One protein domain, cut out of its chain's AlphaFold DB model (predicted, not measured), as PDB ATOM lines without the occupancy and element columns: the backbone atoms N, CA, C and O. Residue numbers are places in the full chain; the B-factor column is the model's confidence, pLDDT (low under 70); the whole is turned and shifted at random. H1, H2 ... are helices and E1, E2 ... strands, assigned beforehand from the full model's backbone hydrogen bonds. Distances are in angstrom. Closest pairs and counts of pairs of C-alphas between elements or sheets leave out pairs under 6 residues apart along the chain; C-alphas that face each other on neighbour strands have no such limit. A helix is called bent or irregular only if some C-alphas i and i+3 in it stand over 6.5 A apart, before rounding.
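Overview. This is residues 337 to 430 of the 430 residues of an uncharacterized protein of Acinetobacter johnsonii (UniProt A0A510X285). A small three-stranded sheet is sandwiched between two long helices, H2 over one face and H4 over the other; short H3 is at one end of the strands, and short H1 lies beyond the other. The printed part has 94 residues, with four named helices and three named strands in the order H1 E1 E2 H2 H3 E3 H4. The sheet, E1 E3 E2, is mixed, and so is the class, helices and strands. The whole is compact, radius of gyration of the C-alphas 14.0 A, spanning 39 by 30 by 19 A.

Arrangement. Inner strand E3, residues 403 to 409, is antiparallel to edge strand E1, residues 359 to 362, at 154 degrees; N 361 and O 407, 2.8 A apart, are within hydrogen-bond range. Edge strand E2, residues 371 to 376, is parallel to E3 at 25 degrees, with N 406 and O 373 within range at 2.9 A. H2, residues 383 to 395, is on the sheet at a height of 9.5 A, along the strands, 9 degrees from E3 on the local plane; its closest C-alphas to E3 are Pro 383 and Gln 407, 6.3 A. H4, residues 416 to 428, is on the opposite face at a height of 10.0 A, slantwise to E3 at 42 degrees on the local plane. H3, residues 397 to 402, and H2 only just touch, only at the corner, with 3 pairs of C-alphas within 8 A. E2, H2, H3 and E3 form a strand-helix-strand unit, parallel neighbour strands with helices between, its crossover right-handed. H1, residues 344 to 349, is not on the sheet. Every O i to N i+4 pair is within range in H1, H3 and H4; in H2, 6 of 9.

Along the chain. E3 is 19.5 A long, E2 15.9 A, H4 18.3 A and H2 18.0 A. H2 is irregular: C-alphas 385 and 388 are 7.8 A apart. C-alpha 403 is at (193.665, 297.640, 103.381) and C-alpha 428 at (197.286, 289.822, 88.260).

Size, cuts and confidence. The farthest C-alphas, Asp 350 and Val 398, are 40.0 A apart. The printed part has no cut and no long link. Residues 339 to 355 and 427 to 430 have pLDDT under 70.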
ATOM      1  N   GLU A 337     183.580 277.389 108.708       80.38
ATOM      2  CA  GLU A 337     182.943 276.560 107.678       80.38
ATOM      3  C   GLU A 337     183.951 275.874 106.751       80.38
ATOM      4  O   GLU A 337     183.694 274.759 106.292       80.38
ATOM      5  N   ASN A 338     185.128 276.472 106.531       74.44
ATOM      6  CA  ASN A 338     186.205 275.811 105.789       74.44
ATOM      7  C   ASN A 338     186.969 274.774 106.631       74.44
ATOM      8  O   ASN A 338     187.821 274.069 106.088       74.44
ATOM      9  N   LYS A 339     186.630 274.625 107.924       67.62
ATOM     10  CA  LYS A 339     187.219 273.654 108.866       67.62
ATOM     11  C   LYS A 339     188.749 273.704 108.877       67.62
ATOM     12  O   LYS A 339     189.403 272.664 108.923       67.62
ATOM     13  N   LEU A 340     189.324 274.903 108.815       59.25
ATOM     14  CA  LEU A 340     190.765 275.067 108.618       59.25
ATOM     15  C   LEU A 340     191.614 274.724 109.856       59.25
ATOM     16  O   LEU A 340     192.836 274.758 109.724       59.25
ATOM     17  N   GLY A 341     190.972 274.346 110.978       55.22
ATOM     18  CA  GLY A 341     191.547 274.102 112.310       55.22
ATOM     19  C   GLY A 341     192.703 273.102 112.363       55.22
ATOM     20  O   GLY A 341     193.060 272.464 111.376       55.22
ATOM     21  N   SER A 342     193.227 272.831 113.563       49.25
ATOM     22  CA  SER A 342     194.320 271.858 113.773       49.25
ATOM     23  C   SER A 342     194.033 270.434 113.253       49.25
ATOM     24  O   SER A 342     194.965 269.681 112.979       49.25
ATOM     25  N   THR A 343     192.761 270.065 113.054       42.81
ATOM     26  CA  THR A 343     192.315 268.809 112.413       42.81
ATOM     27  C   THR A 343     191.988 268.947 110.914       42.81
ATOM     28  O   THR A 343     191.795 267.945 110.219       42.81
ATOM     29  N   GLY A 344     191.970 270.173 110.388       44.66
ATOM     30  CA  GLY A 344     191.762 270.522 108.984       44.66
ATOM     31  C   GLY A 344     192.864 269.989 108.074       44.66
ATOM     32  O   GLY A 344     192.573 269.502 106.988       44.66
ATOM     33  N   TYR A 345     194.115 269.949 108.543       48.56
ATOM     34  CA  TYR A 345     195.251 269.437 107.759       48.56
ATOM     35  C   TYR A 345     195.023 268.008 107.222       48.56
ATOM     36  O   TYR A 345     195.346 267.709 106.074       48.56
ATOM     37  N   LEU A 346     194.390 267.138 108.020       46.59
ATOM     38  CA  LEU A 346     194.116 265.739 107.660       46.59
ATOM     39  C   LEU A 346     192.890 265.578 106.746       46.59
ATOM     40  O   LEU A 346     192.897 264.730 105.862       46.59
ATOM     41  N   THR A 347     191.864 266.420 106.896       44.97
ATOM     42  CA  THR A 347     190.680 266.410 106.009       44.97
ATOM     43  C   THR A 347     190.911 267.154 104.685       44.97
ATOM     44  O   THR A 347     190.129 267.009 103.745       44.97
ATOM     45  N   LEU A 348     192.003 267.920 104.582       49.75
ATOM     46  CA  LEU A 348     192.488 268.558 103.353       49.75
ATOM     47  C   LEU A 348     193.341 267.606 102.494       49.75
ATOM     48  O   LEU A 348     193.291 267.699 101.269       49.75
ATOM     49  N   LEU A 349     194.041 266.642 103.110       45.81
ATOM     50  CA  LEU A 349     194.705 265.525 102.415       45.81
ATOM     51  C   LEU A 349     193.702 264.588 101.710       45.81
ATOM     52  O   LEU A 349     194.023 264.024 100.671       45.81
ATOM     53  N   ASP A 350     192.467 264.489 102.211       42.97
ATOM     54  CA  ASP A 350     191.373 263.725 101.581       42.97
ATOM     55  C   ASP A 350     190.702 264.470 100.401       42.97
ATOM     56  O   ASP A 350     189.901 263.905  99.658       42.97
ATOM     57  N   LYS A 351     191.039 265.753 100.183       50.88
ATOM     58  CA  LYS A 351     190.545 266.599  99.075       50.88
ATOM     59  C   LYS A 351     191.594 266.797  97.967       50.88
ATOM     60  O   LYS A 351     191.640 267.851  97.331       50.88
ATOM     61  N   THR A 352     192.415 265.783  97.694       53.19
ATOM     62  CA  THR A 352     193.486 265.783  96.667       53.19
ATOM     63  C   THR A 352     193.026 266.109  95.237       53.19
ATOM     64  O   THR A 352     193.844 266.486  94.397       53.19
ATOM     65  N   GLU A 353     191.726 266.023  94.947       52.06
ATOM     66  CA  GLU A 353     191.130 266.427  93.662       52.06
ATOM     67  C   GLU A 353     190.774 267.929  93.587       52.06
ATOM     68  O   GLU A 353     190.655 268.468  92.492       52.06
ATOM     69  N   ARG A 354     190.590 268.627  94.722       58.22
ATOM     70  CA  ARG A 354     190.090 270.023  94.748       58.22
ATOM     71  C   ARG A 354     191.177 271.085  94.852       58.22
ATOM     72  O   ARG A 354     190.922 272.220  94.479       58.22
ATOM     73  N   LEU A 355     192.354 270.735  95.363       66.38
ATOM     74  CA  LEU A 355     193.391 271.692  95.780       66.38
ATOM     75  C   LEU A 355     194.652 271.619  94.905       66.38
ATOM     76  O   LEU A 355     195.749 271.945  95.356       66.38
ATOM     77  N   ARG A 356     194.511 271.142  93.661       76.81
ATOM     78  CA  ARG A 356     195.633 271.023  92.714       76.81
ATOM     79  C   ARG A 356     196.091 272.374  92.175       76.81
ATOM     80  O   ARG A 356     197.256 272.502  91.820       76.81
ATOM     81  N   MET A 357     195.199 273.361  92.152       83.81
ATOM     82  CA  MET A 357     195.501 274.753  91.831       83.81
ATOM     83  C   MET A 357     195.454 275.602  93.110       83.81
ATOM     84  O   MET A 357     194.680 275.285  94.018       83.81
ATOM     85  N   PRO A 358     196.254 276.676  93.221       86.81
ATOM     86  CA  PRO A 358     196.086 277.644  94.297       86.81
ATOM     87  C   PRO A 358     194.720 278.330  94.223       86.81
ATOM     88  O   PRO A 358     194.182 278.537  93.139       86.81
ATOM     89  N   HIS A 359     194.191 278.727  95.374       87.19
ATOM     90  CA  HIS A 359     192.932 279.449  95.511       87.19
ATOM     91  C   HIS A 359     193.147 280.774  96.235       87.19
ATOM     92  O   HIS A 359     193.915 280.839  97.195       87.19
ATOM     93  N   VAL A 360     192.428 281.810  95.812       89.44
ATOM     94  CA  VAL A 360     192.389 283.126  96.456       89.44
ATOM     95  C   VAL A 360     191.015 283.313  97.082       89.44
ATOM     96  O   VAL A 360     190.007 283.191  96.394       89.44
ATOM     97  N   TYR A 361     190.971 283.631  98.372       90.38
ATOM     98  CA  TYR A 361     189.740 283.915  99.102       90.38
ATOM     99  C   TYR A 361     189.685 285.386  99.496       90.38
ATOM    100  O   TYR A 361     190.534 285.867 100.252       90.38
ATOM    101  N   MET A 362     188.665 286.093  99.009       92.50
ATOM    102  CA  MET A 362     188.360 287.454  99.437       92.50
ATOM    103  C   MET A 362     187.562 287.411 100.745       92.50
ATOM    104  O   MET A 362     186.530 286.744 100.823       92.50
ATOM    105  N   LEU A 363     188.025 288.116 101.780       92.31
ATOM    106  CA  LEU A 363     187.363 288.119 103.095       92.31
ATOM    107  C   LEU A 363     186.280 289.199 103.240       92.31
ATOM    108  O   LEU A 363     185.438 289.117 104.131       92.31
ATOM    109  N   GLU A 364     186.294 290.193 102.356       92.44
ATOM    110  CA  GLU A 364     185.276 291.236 102.205       92.44
ATOM    111  C   GLU A 364     185.062 291.520 100.705       92.44
ATOM    112  O   GLU A 364     185.945 291.193  99.901       92.44
ATOM    113  N   PRO A 365     183.905 292.076 100.290       92.44
ATOM    114  CA  PRO A 365     183.717 292.535  98.917       92.44
ATOM    115  C   PRO A 365     184.833 293.491  98.490       92.44
ATOM    116  O   PRO A 365     185.267 294.336  99.280       92.44
ATOM    117  N   TYR A 366     185.284 293.352  97.239       92.19
ATOM    118  CA  TYR A 366     186.388 294.144  96.711       92.19
ATOM    119  C   TYR A 366     186.077 295.640  96.763       92.19
ATOM    120  O   TYR A 366     185.099 296.115  96.190       92.19
ATOM    121  N   GLN A 367     186.955 296.382  97.430       92.19
ATOM    122  CA  GLN A 367     186.867 297.827  97.567       92.19
ATOM    123  C   GLN A 367     188.011 298.487  96.788       92.19
ATOM    124  O   GLN A 367     189.166 298.377  97.203       92.19
ATOM    125  N   PRO A 368     187.732 299.210  95.686       92.62
ATOM    126  CA  PRO A 368     188.777 299.716  94.788       92.62
ATOM    127  C   PRO A 368     189.668 300.795  95.420       92.62
ATOM    128  O   PRO A 368     190.780 301.035  94.961       92.62
ATOM    129  N   HIS A 369     189.203 301.444  96.490       93.44
ATOM    130  CA  HIS A 369     189.967 302.457  97.219       93.44
ATOM    131  C   HIS A 369     190.936 301.860  98.256       93.44
ATOM    132  O   HIS A 369     191.764 302.590  98.800       93.44
ATOM    133  N   LYS A 370     190.851 300.550  98.538       95.50
ATOM    134  CA  LYS A 370     191.721 299.852  99.491       95.50
ATOM    135  C   LYS A 370     192.824 299.083  98.778       95.50
ATOM    136  O   LYS A 370     192.606 298.428  97.760       95.50
ATOM    137  N   LYS A 371     194.012 299.071  99.380       96.56
ATOM    138  CA  LYS A 371     195.119 298.217  98.939       96.56
ATOM    139  C   LYS A 371     194.852 296.768  99.342       96.56
ATOM    140  O   LYS A 371     194.479 296.497 100.480       96.56
ATOM    141  N   VAL A 372     195.075 295.829  98.430       95.50
ATOM    142  CA  VAL A 372     194.949 294.399  98.730       95.50
ATOM    143  C   VAL A 372     196.233 293.898  99.394       95.50
ATOM    144  O   VAL A 372     197.323 294.056  98.847       95.50
ATOM    145  N   ILE A 373     196.106 293.275 100.564       96.31
ATOM    146  CA  ILE A 373     197.161 292.478 101.193       96.31
ATOM    147  C   ILE A 373     196.873 291.014 100.876       96.31
ATOM    148  O   ILE A 373     195.881 290.458 101.348       96.31
ATOM    149  N   VAL A 374     197.754 290.386 100.100       94.56
ATOM    150  CA  VAL A 374     197.675 288.955  99.790       94.56
ATOM    151  C   VAL A 374     198.537 288.186 100.787       94.56
ATOM    152  O   VAL A 374     199.762 288.309 100.785       94.56
ATOM    153  N   LEU A 375     197.900 287.399 101.652       94.38
ATOM    154  CA  LEU A 375     198.582 286.570 102.643       94.38
ATOM    155  C   LEU A 375     198.740 285.144 102.117       94.38
ATOM    156  O   LEU A 375     197.760 284.445 101.857       94.38
ATOM    157  N   ILE A 376     199.993 284.712 101.984       91.38
ATOM    158  CA  ILE A 376     200.380 283.390 101.486       91.38
ATOM    159  C   ILE A 376     201.015 282.624 102.650       91.38
ATOM    160  O   ILE A 376     201.930 283.128 103.301       91.38
ATOM    161  N   HIS A 377     200.514 281.429 102.961       87.31
ATOM    162  CA  HIS A 377     201.070 280.604 104.039       87.31
ATOM    163  C   HIS A 377     202.362 279.873 103.623       87.31
ATOM    164  O   HIS A 377     202.696 279.750 102.443       87.31
ATOM    165  N   GLY A 378     203.106 279.375 104.612       82.56
ATOM    166  CA  GLY A 378     204.327 278.594 104.398       82.56
ATOM    167  C   GLY A 378     204.081 277.099 104.173       82.56
ATOM    168  O   GLY A 378     202.943 276.642 104.031       82.56
ATOM    169  N   LEU A 379     205.173 276.333 104.180       77.19
ATOM    170  CA  LEU A 379     205.158 274.870 104.093       77.19
ATOM    171  C   LEU A 379     204.420 274.241 105.283       77.19
ATOM    172  O   LEU A 379     204.530 274.733 106.404       77.19
ATOM    173  N   ALA A 380     203.703 273.141 105.023       73.06
ATOM    174  CA  ALA A 380     202.926 272.388 106.014       73.06
ATOM    175  C   ALA A 380     202.016 273.270 106.898       73.06
ATOM    176  O   ALA A 380     201.815 272.998 108.080       73.06
ATOM    177  N   SER A 381     201.489 274.349 106.320       75.81
ATOM    178  CA  SER A 381     200.680 275.354 107.000       75.81
ATOM    179  C   SER A 381     199.384 275.606 106.226       75.81
ATOM    180  O   SER A 381     199.166 275.054 105.149       75.81
ATOM    181  N   SER A 382     198.512 276.427 106.795       77.38
ATOM    182  CA  SER A 382     197.242 276.841 106.221       77.38
ATOM    183  C   SER A 382     197.043 278.345 106.451       77.38
ATOM    184  O   SER A 382     197.797 278.970 107.216       77.38
ATOM    185  N   PRO A 383     196.012 278.949 105.836       84.00
ATOM    186  CA  PRO A 383     195.671 280.343 106.086       84.00
ATOM    187  C   PRO A 383     195.396 280.674 107.567       84.00
ATOM    188  O   PRO A 383     195.485 281.838 107.957       84.00
ATOM    189  N   GLU A 384     195.157 279.672 108.427       81.62
ATOM    190  CA  GLU A 384     194.969 279.884 109.867       81.62
ATOM    191  C   GLU A 384     196.161 280.530 110.572       81.62
ATOM    192  O   GLU A 384     195.987 281.228 111.570       81.62
ATOM    193  N   THR A 385     197.374 280.362 110.039       87.19
ATOM    194  CA  THR A 385     198.573 281.014 110.594       87.19
ATOM    195  C   THR A 385     198.413 282.534 110.660       87.19
ATOM    196  O   THR A 385     199.009 283.199 111.507       87.19
ATOM    197  N   TRP A 386     197.555 283.093 109.806       91.62
ATOM    198  CA  TRP A 386     197.288 284.520 109.720       91.62
ATOM    199  C   TRP A 386     196.061 284.978 110.504       91.62
ATOM    200  O   TRP A 386     195.689 286.143 110.377       91.62
ATOM    201  N   VAL A 387     195.433 284.121 111.317       90.44
ATOM    202  CA  VAL A 387     194.198 284.447 112.055       90.44
ATOM    203  C   VAL A 387     194.333 285.737 112.856       90.44
ATOM    204  O   VAL A 387     193.560 286.674 112.659       90.44
ATOM    205  N   ASN A 388     195.352 285.821 113.711       90.62
ATOM    206  CA  ASN A 388     195.530 286.984 114.577       90.62
ATOM    207  C   ASN A 388     195.883 288.241 113.783       90.62
ATOM    208  O   ASN A 388     195.319 289.299 114.039       90.62
ATOM    209  N   LEU A 389     196.777 288.131 112.794       94.19
ATOM    210  CA  LEU A 389     197.159 289.267 111.955       94.19
ATOM    211  C   LEU A 389     195.960 289.803 111.166       94.19
ATOM    212  O   LEU A 389     195.698 291.000 111.186       94.19
ATOM    213  N   THR A 390     195.209 288.913 110.519       95.12
ATOM    214  CA  THR A 390     194.022 289.264 109.735       95.12
ATOM    215  C   THR A 390     192.973 289.914 110.624       95.12
ATOM    216  O   THR A 390     192.493 291.000 110.312       95.12
ATOM    217  N   ASN A 391     192.664 289.312 111.775       94.56
ATOM    218  CA  ASN A 391     191.691 289.880 112.699       94.56
ATOM    219  C   ASN A 391     192.163 291.224 113.286       94.56
ATOM    220  O   ASN A 391     191.346 292.116 113.475       94.56
ATOM    221  N   ASN A 392     193.465 291.419 113.517       94.25
ATOM    222  CA  ASN A 392     194.009 292.710 113.947       94.25
ATOM    223  C   ASN A 392     193.911 293.779 112.847       94.25
ATOM    224  O   ASN A 392     193.570 294.914 113.162       94.25
ATOM    225  N   ILE A 393     194.139 293.431 111.575       95.81
ATOM    226  CA  ILE A 393     193.917 294.342 110.436       95.81
ATOM    227  C   ILE A 393     192.442 294.746 110.356       95.81
ATOM    228  O   ILE A 393     192.139 295.925 110.217       95.81
ATOM    229  N   LEU A 394     191.526 293.780 110.493       93.94
ATOM    230  CA  LEU A 394     190.085 294.043 110.515       93.94
ATOM    231  C   LEU A 394     189.660 294.849 111.750       93.94
ATOM    232  O   LEU A 394     188.670 295.569 111.691       93.94
ATOM    233  N   GLY A 395     190.380 294.749 112.868       93.44
ATOM    234  CA  GLY A 395     190.097 295.490 114.098       93.44
ATOM    235  C   GLY A 395     190.617 296.920 114.103       93.44
ATOM    236  O   GLY A 395     189.902 297.840 114.512       93.44
ATOM    237  N   ASP A 396     191.831 297.128 113.603       96.19
ATOM    238  CA  ASP A 396     192.458 298.440 113.547       96.19
ATOM    239  C   ASP A 396     191.757 299.334 112.519       96.19
ATOM    240  O   ASP A 396     191.603 298.987 111.350       96.19
ATOM    241  N   LYS A 397     191.320 300.514 112.963       94.75
ATOM    242  CA  LYS A 397     190.570 301.450 112.122       94.75
ATOM    243  C   LYS A 397     191.382 301.927 110.916       94.75
ATOM    244  O   LYS A 397     190.841 301.992 109.818       94.75
ATOM    245  N   VAL A 398     192.651 302.280 111.110       96.62
ATOM    246  CA  VAL A 398     193.492 302.805 110.026       96.62
ATOM    247  C   VAL A 398     193.766 301.698 109.016       96.62
ATOM    248  O   VAL A 398     193.642 301.930 107.814       96.62
ATOM    249  N   LEU A 399     194.080 300.487 109.484       97.19
ATOM    250  CA  LEU A 399     194.344 299.361 108.596       97.19
ATOM    251  C   LEU A 399     193.084 298.931 107.840       97.19
ATOM    252  O   LEU A 399     193.123 298.888 106.614       97.19
ATOM    253  N   ARG A 400     191.958 298.703 108.530       95.50
ATOM    254  CA  ARG A 400     190.682 298.306 107.909       95.50
ATOM    255  C   ARG A 400     190.195 299.306 106.861       95.50
ATOM    256  O   ARG A 400     189.573 298.901 105.886       95.50
ATOM    257  N   GLU A 401     190.434 300.603 107.051       94.88
ATOM    258  CA  GLU A 401     190.001 301.640 106.104       94.88
ATOM    259  C   GLU A 401     190.899 301.743 104.860       94.88
ATOM    260  O   GLU A 401     190.449 302.239 103.833       94.88
ATOM    261  N   ASN A 402     192.146 301.267 104.925       96.94
ATOM    262  CA  ASN A 402     193.123 301.415 103.838       96.94
ATOM    263  C   ASN A 402     193.510 300.092 103.167       96.94
ATOM    264  O   ASN A 402     194.044 300.103 102.055       96.94
ATOM    265  N   PHE A 403     193.262 298.963 103.828       97.12
ATOM    266  CA  PHE A 403     193.665 297.640 103.381       97.12
ATOM    267  C   PHE A 403     192.509 296.647 103.448       97.12
ATOM    268  O   PHE A 403     191.707 296.672 104.378       97.12
ATOM    269  N   GLN A 404     192.484 295.742 102.477       95.69
ATOM    270  CA  GLN A 404     191.615 294.569 102.439       95.69
ATOM    271  C   GLN A 404     192.483 293.314 102.341       95.69
ATOM    272  O   GLN A 404     193.514 293.325 101.668       95.69
ATOM    273  N   VAL A 405     192.104 292.244 103.036       95.88
ATOM    274  CA  VAL A 405     192.926 291.029 103.136       95.88
ATOM    275  C   VAL A 405     192.352 289.931 102.257       95.88
ATOM    276  O   VAL A 405     191.188 289.557 102.402       95.88
ATOM    277  N   TRP A 406     193.192 289.383 101.382       94.75
ATOM    278  CA  TRP A 406     192.919 288.153 100.648       94.75
ATOM    279  C   TRP A 406     193.849 287.057 101.144       94.75
ATOM    280  O   TRP A 406     195.035 287.292 101.383       94.75
ATOM    281  N   GLN A 407     193.316 285.852 101.301       92.06
ATOM    282  CA  GLN A 407     194.097 284.710 101.757       92.06
ATOM    283  C   GLN A 407     194.259 283.696 100.639       92.06
ATOM    284  O   GLN A 407     193.292 283.317  99.979       92.06
ATOM    285  N   VAL A 408     195.497 283.259 100.439       89.69
ATOM    286  CA  VAL A 408     195.829 282.236  99.455       89.69
ATOM    287  C   VAL A 408     195.927 280.893 100.147       89.69
ATOM    288  O   VAL A 408     196.638 280.750 101.142       89.69
ATOM    289  N   PHE A 409     195.252 279.904  99.578       85.88
ATOM    290  CA  PHE A 409     195.456 278.504  99.903       85.88
ATOM    291  C   PHE A 409     196.147 277.818  98.727       85.88
ATOM    292  O   PHE A 409     195.681 277.924  97.596       85.88
ATOM    293  N   TYR A 410     197.230 277.084  98.970       83.19
ATOM    294  CA  TYR A 410     197.858 276.245  97.947       83.19
ATOM    295  C   TYR A 410     198.358 274.934  98.545       83.19
ATOM    296  O   TYR A 410     198.675 274.846  99.732       83.19
ATOM    297  N   SER A 411     198.453 273.904  97.706       77.50
ATOM    298  CA  SER A 411     199.013 272.628  98.132       77.50
ATOM    299  C   SER A 411     200.525 272.738  98.339       77.50
ATOM    300  O   SER A 411     201.274 273.073  97.422       77.50
ATOM    301  N   THR A 412     201.003 272.399  99.537       71.31
ATOM    302  CA  THR A 412     202.423 272.532  99.906       71.31
ATOM    303  C   THR A 412     203.330 271.477  99.264       71.31
ATOM    304  O   THR A 412     204.538 271.505  99.483       71.31
ATOM    305  N   ASN A 413     202.771 270.538  98.494       76.00
ATOM    306  CA  ASN A 413     203.520 269.550  97.708       76.00
ATOM    307  C   ASN A 413     203.884 270.037  96.287       76.00
ATOM    308  O   ASN A 413     204.609 269.338  95.580       76.00
ATOM    309  N   MET A 414     203.398 271.211  95.867       77.31
ATOM    310  CA  MET A 414     203.721 271.814  94.572       77.31
ATOM    311  C   MET A 414     205.121 272.461  94.607       77.31
ATOM    312  O   MET A 414     205.464 273.106  95.606       77.31
ATOM    313  N   PRO A 415     205.948 272.329  93.545       85.75
ATOM    314  CA  PRO A 415     207.248 272.994  93.476       85.75
ATOM    315  C   PRO A 415     207.125 274.503  93.705       85.75
ATOM    316  O   PRO A 415     206.271 275.153  93.113       85.75
ATOM    317  N   ILE A 416     208.011 275.089  94.516       84.62
ATOM    318  CA  ILE A 416     207.889 276.497  94.944       84.62
ATOM    319  C   ILE A 416     207.833 277.497  93.777       84.62
ATOM    320  O   ILE A 416     207.140 278.508  93.859       84.62
ATOM    321  N   VAL A 417     208.545 277.207  92.683       89.00
ATOM    322  CA  VAL A 417     208.540 278.033  91.467       89.00
ATOM    323  C   VAL A 417     207.170 277.991  90.792       89.00
ATOM    324  O   VAL A 417     206.665 279.038  90.393       89.00
ATOM    325  N   GLU A 418     206.554 276.810  90.740       88.06
ATOM    326  CA  GLU A 418     205.218 276.614  90.181       88.06
ATOM    327  C   GLU A 418     204.160 277.289  91.060       88.06
ATOM    328  O   GLU A 418     203.379 278.096  90.567       88.06
ATOM    329  N   SER A 419     204.212 277.080  92.381       86.38
ATOM    330  CA  SER A 419     203.316 277.752  93.330       86.38
ATOM    331  C   SER A 419     203.384 279.272  93.178       86.38
ATOM    332  O   SER A 419     202.353 279.936  93.091       86.38
ATOM    333  N   ARG A 420     204.596 279.839  93.094       88.75
ATOM    334  CA  ARG A 420     204.785 281.279  92.879       88.75
ATOM    335  C   ARG A 420     204.161 281.733  91.563       88.75
ATOM    336  O   ARG A 420     203.474 282.753  91.561       88.75
ATOM    337  N   TYR A 421     204.416 281.021  90.466       89.56
ATOM    338  CA  TYR A 421     203.864 281.352  89.155       89.56
ATOM    339  C   TYR A 421     202.330 281.363  89.195       89.56
ATOM    340  O   TYR A 421     201.724 282.399  88.926       89.56
ATOM    341  N   GLN A 422     201.720 280.267  89.644       89.00
ATOM    342  CA  GLN A 422     200.268 280.087  89.695       89.00
ATOM    343  C   GLN A 422     199.569 281.139  90.570       89.00
ATOM    344  O   GLN A 422     198.594 281.761  90.148       89.00
ATOM    345  N   ILE A 423     200.103 281.412  91.768       88.44
ATOM    346  CA  ILE A 423     199.559 282.439  92.675       88.44
ATOM    347  C   ILE A 423     199.662 283.840  92.060       88.44
ATOM    348  O   ILE A 423     198.741 284.650  92.190       88.44
ATOM    349  N   THR A 424     200.770 284.130  91.374       86.25
ATOM    350  CA  THR A 424     200.972 285.429  90.720       86.25
ATOM    351  C   THR A 424     199.931 285.650  89.622       86.25
ATOM    352  O   THR A 424     199.341 286.726  89.566       86.25
ATOM    353  N   GLN A 425     199.630 284.627  88.815       83.75
ATOM    354  CA  GLN A 425     198.629 284.755  87.751       83.75
ATOM    355  C   GLN A 425     197.205 284.941  88.277       83.75
ATOM    356  O   GLN A 425     196.447 285.735  87.726       83.75
ATOM    357  N   LEU A 426     196.857 284.291  89.390       77.44
ATOM    358  CA  LEU A 426     195.569 284.503  90.061       77.44
ATOM    359  C   LEU A 426     195.393 285.933  90.589       77.44
ATOM    360  O   LEU A 426     194.268 286.412  90.701       77.44
ATOM    361  N   SER A 427     196.499 286.598  90.928       67.94
ATOM    362  CA  SER A 427     196.492 287.927  91.549       67.94
ATOM    363  C   SER A 427     196.578 289.075  90.533       67.94
ATOM    364  O   SER A 427     196.188 290.189  90.863       67.94
ATOM    365  N   LEU A 428     197.104 288.822  89.327       59.78
ATOM    366  CA  LEU A 428     197.286 289.822  88.260       59.78
ATOM    367  C   LEU A 428     196.190 289.793  87.183       59.78
ATOM    368  O   LEU A 428     196.099 290.732  86.401       59.78
ATOM    369  N   GLY A 429     195.390 288.725  87.113       52.72
ATOM    370  CA  GLY A 429     194.325 288.560  86.118       52.72
ATOM    371  C   GLY A 429     192.986 289.225  86.468       52.72
ATOM    372  O   GLY A 429     191.982 288.847  85.869       52.72
ATOM    373  N   GLN A 430     192.953 290.134  87.450       49.16
ATOM    374  CA  GLN A 430     191.753 290.881  87.857       49.16
ATOM    375  C   GLN A 430     191.744 292.307  87.324       49.16
ATOM    376  O   GLN A 430     192.818 292.953  87.361       49.16
TER     377      GLN A 430